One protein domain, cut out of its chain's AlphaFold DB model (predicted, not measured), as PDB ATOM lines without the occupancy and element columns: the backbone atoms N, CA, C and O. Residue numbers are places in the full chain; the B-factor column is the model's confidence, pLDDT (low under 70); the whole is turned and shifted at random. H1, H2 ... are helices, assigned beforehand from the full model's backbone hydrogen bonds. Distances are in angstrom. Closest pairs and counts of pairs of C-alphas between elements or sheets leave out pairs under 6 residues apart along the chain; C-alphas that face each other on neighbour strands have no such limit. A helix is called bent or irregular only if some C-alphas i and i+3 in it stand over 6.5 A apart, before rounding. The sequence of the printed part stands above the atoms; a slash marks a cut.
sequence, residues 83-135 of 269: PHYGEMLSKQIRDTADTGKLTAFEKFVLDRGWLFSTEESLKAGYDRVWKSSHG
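What this domain is: This is residues 83 to 135 of the 269 residues of an uncharacterized protein of Oscillibacter sp. MM59 (UniProt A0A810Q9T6). What shape? H3 and H1 open from their first residues as a V of 76 degrees, with H2 packed between them. What builds it? The 53 printed residues include three named helices, H1, H2, H3 in order: all helix. It is compact yet flat, with a radius of gyration of the C-alphas of 10.9 A and spans of 33 by 26 by 13 A.

Where its parts are: Where is H3? It is residues 119 to 133, 21.0 A from C-alpha 119 at (20.014, 25.472, -29.118) to C-alpha 133 at (40.470, 22.283, -32.366). The others? H1 is residues 85 to 96; H2, residues 104 to 115, is irregular, with C-alphas 111 and 114 8.0 A apart.

How they stand to each other: What touches H3? Its residues 122 to 126 alone touch H2, the closest C-alphas being Leu 122 and Gly 113, 6.6 A. H3 and H1 touch only at their ends, closest at C-alphas Glu 119 and Tyr 85, 6.2 A. And H1 with H2? They touch at a steep tilt of 46 degrees, closest at C-alphas Gly 86 and Gly 113, 3.9 A. Backbones? Every O i to N i+4 pair is within hydrogen-bond range in H1 and H3, 6 of 8 in H2.

The domain as a whole: Any cut? The printed part has no cut and no long link. Low confidence? Residue 83 alone has pLDDT under 70.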
ATOM      1  N   PRO A  83      15.150  36.705 -26.688       56.69
ATOM      2  CA  PRO A  83      16.591  36.865 -26.796       56.69
ATOM      3  C   PRO A  83      17.162  35.627 -27.496       56.69
ATOM      4  O   PRO A  83      16.704  34.511 -27.236       56.69
ATOM      5  N   HIS A  84      18.130  35.822 -28.398       78.94
ATOM      6  CA  HIS A  84      18.848  34.735 -29.072       78.94
ATOM      7  C   HIS A  84      19.204  33.662 -28.029       78.94
ATOM      8  O   HIS A  84      19.719  34.015 -26.966       78.94
ATOM      9  N   TYR A  85      18.917  32.376 -28.273       89.25
ATOM     10  CA  TYR A  85      19.138  31.319 -27.272       89.25
ATOM     11  C   TYR A  85      20.534  31.409 -26.641       89.25
ATOM     12  O   TYR A  85      20.680  31.369 -25.417       89.25
ATOM     13  N   GLY A  86      21.563  31.618 -27.466       91.69
ATOM     14  CA  GLY A  86      22.920  31.758 -26.961       91.69
ATOM     15  C   GLY A  86      23.186  33.049 -26.191       91.69
ATOM     16  O   GLY A  86      24.053  33.051 -25.321       91.69
ATOM     17  N   GLU A  87      22.437  34.128 -26.420       91.25
ATOM     18  CA  GLU A  87      22.491  35.341 -25.596       91.25
ATOM     19  C   GLU A  87      21.882  35.102 -24.206       91.25
ATOM     20  O   GLU A  87      22.492  35.465 -23.196       91.25
ATOM     21  N   MET A  88      20.732  34.417 -24.133       93.38
ATOM     22  CA  MET A  88      20.141  34.006 -22.851       93.38
ATOM     23  C   MET A  88      21.102  33.124 -22.056       93.38
ATOM     24  O   MET A  88      21.346  33.374 -20.874       93.38
ATOM     25  N   LEU A  89      21.693  32.130 -22.723       94.44
ATOM     26  CA  LEU A  89      22.651  31.224 -22.101       94.44
ATOM     27  C   LEU A  89      23.933  31.959 -21.683       94.44
ATOM     28  O   LEU A  89      24.441  31.724 -20.590       94.44
ATOM     29  N   SER A  90      24.416  32.909 -22.490       94.31
ATOM     30  CA  SER A  90      25.560  33.759 -22.131       94.31
ATOM     31  C   SER A  90      25.305  34.534 -20.846       94.31
ATOM     32  O   SER A  90      26.180  34.606 -19.984       94.31
ATOM     33  N   LYS A  91      24.110  35.118 -20.701       92.94
ATOM     34  CA  LYS A  91      23.732  35.843 -19.487       92.94
ATOM     35  C   LYS A  91      23.707  34.911 -18.277       92.94
ATOM     36  O   LYS A  91      24.326  35.227 -17.268       92.94
ATOM     37  N   GLN A  92      23.080  33.742 -18.410       93.81
ATOM     38  CA  GLN A  92      23.047  32.745 -17.342       93.81
ATOM     39  C   GLN A  92      24.459  32.330 -16.904       93.81
ATOM     40  O   GLN A  92      24.741  32.307 -15.710       93.81
ATOM     41  N   ILE A  93      25.366  32.068 -17.852       94.25
ATOM     42  CA  ILE A  93      26.760  31.716 -17.548       94.25
ATOM     43  C   ILE A  93      27.459  32.861 -16.804       94.25
ATOM     44  O   ILE A  93      28.129  32.605 -15.809       94.25
ATOM     45  N   ARG A  94      27.285  34.122 -17.226       92.94
ATOM     46  CA  ARG A  94      27.879  35.280 -16.526       92.94
ATOM     47  C   ARG A  94      27.374  35.427 -15.090       92.94
ATOM     48  O   ARG A  94      28.146  35.841 -14.232       92.94
ATOM     49  N   ASP A  95      26.115  35.077 -14.841       93.00
ATOM     50  CA  ASP A  95      25.497  35.196 -13.520       93.00
ATOM     51  C   ASP A  95      25.893  34.047 -12.573       93.00
ATOM     52  O   ASP A  95      25.952  34.253 -11.359       93.00
ATOM     53  N   THR A  96      26.157  32.839 -13.091       91.81
ATOM     54  CA  THR A  96      26.328  31.641 -12.244       91.81
ATOM     55  C   THR A  96      27.706  30.983 -12.295       91.81
ATOM     56  O   THR A  96      28.009  30.181 -11.411       91.81
ATOM     57  N   ALA A  97      28.520  31.235 -13.322       88.62
ATOM     58  CA  ALA A  97      29.768  30.502 -13.524       88.62
ATOM     59  C   ALA A  97      30.958  31.113 -12.764       88.62
ATOM     60  O   ALA A  97      31.115  32.328 -12.656       88.62
ATOM     61  N   ASP A  98      31.851  30.241 -12.290       90.12
ATOM     62  CA  ASP A  98      33.182  30.623 -11.816       90.12
ATOM     63  C   ASP A  98      34.061  30.933 -13.036       90.12
ATOM     64  O   ASP A  98      34.448  30.033 -13.789       90.12
ATOM     65  N   THR A  99      34.383  32.212 -13.241       81.06
ATOM     66  CA  THR A  99      35.160  32.682 -14.400       81.06
ATOM     67  C   THR A  99      36.543  32.031 -14.498       81.06
ATOM     68  O   THR A  99      37.097  31.940 -15.593       81.06
ATOM     69  N   GLY A 100      37.083  31.504 -13.392       87.94
ATOM     70  CA  GLY A 100      38.341  30.759 -13.372       87.94
ATOM     71  C   GLY A 100      38.240  29.306 -13.858       87.94
ATOM     72  O   GLY A 100      39.275  28.657 -14.018       87.94
ATOM     73  N   LYS A 101      37.030  28.770 -14.080       92.81
ATOM     74  CA  LYS A 101      36.788  27.338 -14.359       92.81
ATOM     75  C   LYS A 101      35.842  27.068 -15.529       92.81
ATOM     76  O   LYS A 101      35.300  25.970 -15.632       92.81
ATOM     77  N   LEU A 102      35.676  28.037 -16.424       94.50
ATOM     78  CA  LEU A 102      34.818  27.891 -17.598       94.50
ATOM     79  C   LEU A 102      35.262  26.725 -18.492       94.50
ATOM     80  O   LEU A 102      36.431  26.624 -18.892       94.50
ATOM     81  N   THR A 103      34.300  25.883 -18.856       95.12
ATOM     82  CA  THR A 103      34.445  24.841 -19.875       95.12
ATOM     83  C   THR A 103      34.657  25.453 -21.265       95.12
ATOM     84  O   THR A 103      34.376  26.628 -21.505       95.12
ATOM     85  N   ALA A 104      35.143  24.651 -22.221       95.25
ATOM     86  CA  ALA A 104      35.288  25.096 -23.611       95.25
ATOM     87  C   ALA A 104      33.943  25.522 -24.229       95.25
ATOM     88  O   ALA A 104      33.893  26.507 -24.962       95.25
ATOM     89  N   PHE A 105      32.857  24.824 -23.881       96.44
ATOM     90  CA  PHE A 105      31.509  25.177 -24.313       96.44
ATOM     91  C   PHE A 105      31.052  26.513 -23.726       96.44
ATOM     92  O   PHE A 105      30.597  27.373 -24.468       96.44
ATOM     93  N   GLU A 106      31.230  26.740 -22.423       96.19
ATOM     94  CA  GLU A 106      30.847  28.018 -21.810       96.19
ATOM     95  C   GLU A 106      31.643  29.191 -22.385       96.19
ATOM     96  O   GLU A 106      31.060  30.236 -22.658       96.19
ATOM     97  N   LYS A 107      32.947  29.017 -22.644       95.88
ATOM     98  CA  LYS A 107      33.759  30.029 -23.341       95.88
ATOM     99  C   LYS A 107      33.205  30.327 -24.732       95.88
ATOM    100  O   LYS A 107      32.968  31.482 -25.058       95.88
ATOM    101  N   PHE A 108      32.913  29.284 -25.510       96.50
ATOM    102  CA  PHE A 108      32.294  29.434 -26.825       96.50
ATOM    103  C   PHE A 108      30.966  30.200 -26.758       96.50
ATOM    104  O   PHE A 108      30.747  31.116 -27.551       96.50
ATOM    105  N   VAL A 109      30.098  29.868 -25.799       96.25
ATOM    106  CA  VAL A 109      28.828  30.576 -25.605       96.25
ATOM    107  C   VAL A 109      29.078  32.043 -25.257       96.25
ATOM    108  O   VAL A 109      28.464  32.911 -25.866       96.25
ATOM    109  N   LEU A 110      30.000  32.349 -24.344       95.38
ATOM    110  CA  LEU A 110      30.293  33.733 -23.958       95.38
ATOM    111  C   LEU A 110      30.866  34.576 -25.105       95.38
ATOM    112  O   LEU A 110      30.522  35.756 -25.203       95.38
ATOM    113  N   ASP A 111      31.700  33.980 -25.958       94.06
ATOM    114  CA  ASP A 111      32.361  34.668 -27.070       94.06
ATOM    115  C   ASP A 111      31.430  34.830 -28.286       94.06
ATOM    116  O   ASP A 111      31.460  35.843 -28.992       94.06
ATOM    117  N   ARG A 112      30.601  33.811 -28.559       93.88
ATOM    118  CA  ARG A 112      29.898  33.650 -29.844       93.88
ATOM    119  C   ARG A 112      28.433  33.254 -29.740       93.88
ATOM    120  O   ARG A 112      27.763  33.216 -30.764       93.88
ATOM    121  N   GLY A 113      27.913  32.970 -28.549       93.75
ATOM    122  CA  GLY A 113      26.539  32.497 -28.344       93.75
ATOM    123  C   GLY A 113      25.486  33.431 -28.940       93.75
ATOM    124  O   GLY A 113      24.496  32.971 -29.498       93.75
ATOM    125  N   TRP A 114      25.739  34.739 -28.921       91.19
ATOM    126  CA  TRP A 114      24.879  35.755 -29.533       91.19
ATOM    127  C   TRP A 114      24.655  35.568 -31.046       91.19
ATOM    128  O   TRP A 114      23.674  36.082 -31.567       91.19
ATOM    129  N   LEU A 115      25.494  34.803 -31.755       91.38
ATOM    130  CA  LEU A 115      25.299  34.481 -33.176       91.38
ATOM    131  C   LEU A 115      24.212  33.420 -33.415       91.38
ATOM    132  O   LEU A 115      23.786  33.233 -34.551       91.38
ATOM    133  N   PHE A 116      23.755  32.717 -32.373       92.81
ATOM    134  CA  PHE A 116      22.910  31.528 -32.512       92.81
ATOM    135  C   PHE A 116      21.556  31.700 -31.823       92.81
ATOM    136  O   PHE A 116      21.470  31.893 -30.606       92.81
ATOM    137  N   SER A 117      20.490  31.647 -32.622       89.50
ATOM    138  CA  SER A 117      19.121  31.895 -32.161       89.50
ATOM    139  C   SER A 117      18.500  30.682 -31.483       89.50
ATOM    140  O   SER A 117      17.628  30.853 -30.633       89.50
ATOM    141  N   THR A 118      18.970  29.476 -31.809       91.56
ATOM    142  CA  THR A 118      18.445  28.202 -31.296       91.56
ATOM    143  C   THR A 118      19.523  27.371 -30.603       91.56
ATOM    144  O   THR A 118      20.720  27.553 -30.836       91.56
ATOM    145  N   GLU A 119      19.104  26.419 -29.770       91.94
ATOM    146  CA  GLU A 119      20.014  25.472 -29.118       91.94
ATOM    147  C   GLU A 119      20.748  24.592 -30.136       91.94
ATOM    148  O   GLU A 119      21.944  24.339 -30.003       91.94
ATOM    149  N   GLU A 120      20.047  24.155 -31.182       92.75
ATOM    150  CA  GLU A 120      20.593  23.297 -32.230       92.75
ATOM    151  C   GLU A 120      21.670  24.024 -33.035       92.75
ATOM    152  O   GLU A 120      22.748  23.473 -33.264       92.75
ATOM    153  N   SER A 121      21.412  25.277 -33.429       93.44
ATOM    154  CA  SER A 121      22.384  26.086 -34.172       93.44
ATOM    155  C   SER A 121      23.614  26.408 -33.323       93.44
ATOM    156  O   SER A 121      24.736  26.339 -33.827       93.44
ATOM    157  N   LEU A 122      23.420  26.668 -32.026       95.75
ATOM    158  CA  LEU A 122      24.502  26.896 -31.074       95.75
ATOM    159  C   LEU A 122      25.374  25.649 -30.888       95.75
ATOM    160  O   LEU A 122      26.601  25.749 -30.937       95.75
ATOM    161  N   LYS A 123      24.762  24.470 -30.717       95.75
ATOM    162  CA  LYS A 123      25.488  23.192 -30.633       95.75
ATOM    163  C   LYS A 123      26.255  22.903 -31.916       95.75
ATOM    164  O   LYS A 123      27.435  22.590 -31.842       95.75
ATOM    165  N   ALA A 124      25.636  23.101 -33.078       96.81
ATOM    166  CA  ALA A 124      26.314  22.934 -34.360       96.81
ATOM    167  C   ALA A 124      27.507  23.899 -34.513       96.81
ATOM    168  O   ALA A 124      28.558  23.507 -35.018       96.81
ATOM    169  N   GLY A 125      27.376  25.148 -34.051       97.00
ATOM    170  CA  GLY A 125      28.483  26.107 -33.988       97.00
ATOM    171  C   GLY A 125      29.627  25.633 -33.099       97.00
ATOM    172  O   GLY A 125      30.792  25.691 -33.499       97.00
ATOM    173  N   TYR A 126      29.300  25.104 -31.920       97.88
ATOM    174  CA  TYR A 126      30.299  24.536 -31.025       97.88
ATOM    175  C   TYR A 126      30.979  23.301 -31.626       97.88
ATOM    176  O   TYR A 126      32.201  23.197 -31.562       97.88
ATOM    177  N   ASP A 127      30.227  22.408 -32.271       98.12
ATOM    178  CA  ASP A 127      30.763  21.206 -32.914       98.12
ATOM    179  C   ASP A 127      31.780  21.551 -34.011       98.12
ATOM    180  O   ASP A 127      32.811  20.885 -34.130       98.12
ATOM    181  N   ARG A 128      31.557  22.632 -34.772       98.25
ATOM    182  CA  ARG A 128      32.529  23.132 -35.763       98.25
ATOM    183  C   ARG A 128      33.832  23.588 -35.107       98.25
ATOM    184  O   ARG A 128      34.911  23.198 -35.558       98.25
ATOM    185  N   VAL A 129      33.748  24.361 -34.021       97.31
ATOM    186  CA  VAL A 129      34.923  24.791 -33.236       97.31
ATOM    187  C   VAL A 129      35.642  23.592 -32.623       97.31
ATOM    188  O   VAL A 129      36.870  23.504 -32.673       97.31
ATOM    189  N   TRP A 130      34.886  22.630 -32.095       97.44
ATOM    190  CA  TRP A 130      35.428  21.398 -31.547       97.44
ATOM    191  C   TRP A 130      36.198  20.620 -32.621       97.44
ATOM    192  O   TRP A 130      37.372  20.318 -32.406       97.44
ATOM    193  N   LYS A 131      35.610  20.396 -33.804       97.69
ATOM    194  CA  LYS A 131      36.275  19.731 -34.940       97.69
ATOM    195  C   LYS A 131      37.588  20.415 -35.309       97.69
ATOM    196  O   LYS A 131      38.627  19.755 -35.330       97.69
ATOM    197  N   SER A 132      37.558  21.734 -35.508       96.94
ATOM    198  CA  SER A 132      38.754  22.523 -35.822       96.94
ATOM    199  C   SER A 132      39.839  22.358 -34.749       96.94
ATOM    200  O   SER A 132      40.976  22.028 -35.082       96.94
ATOM    201  N   SER A 133      39.497  22.465 -33.459       95.81
ATOM    202  CA  SER A 133      40.470  22.283 -32.366       95.81
ATOM    203  C   SER A 133      41.057  20.865 -32.262       95.81
ATOM    204  O   SER A 133      42.122  20.691 -31.675       95.81
ATOM    205  N   HIS A 134      40.402  19.865 -32.861       96.19
ATOM    206  CA  HIS A 134      40.854  18.468 -32.902       96.19
ATOM    207  C   HIS A 134      41.490  18.082 -34.250       96.19
ATOM    208  O   HIS A 134      41.688  16.898 -34.519       96.19
ATOM    209  N   GLY A 135      41.816  19.061 -35.103       96.62
ATOM    210  CA  GLY A 135      42.452  18.817 -36.404       96.62
ATOM    211  C   GLY A 135      41.529  18.142 -37.420       96.62
ATOM    212  O   GLY A 135      42.003  17.544 -38.385       96.62
TER     213      GLY A 135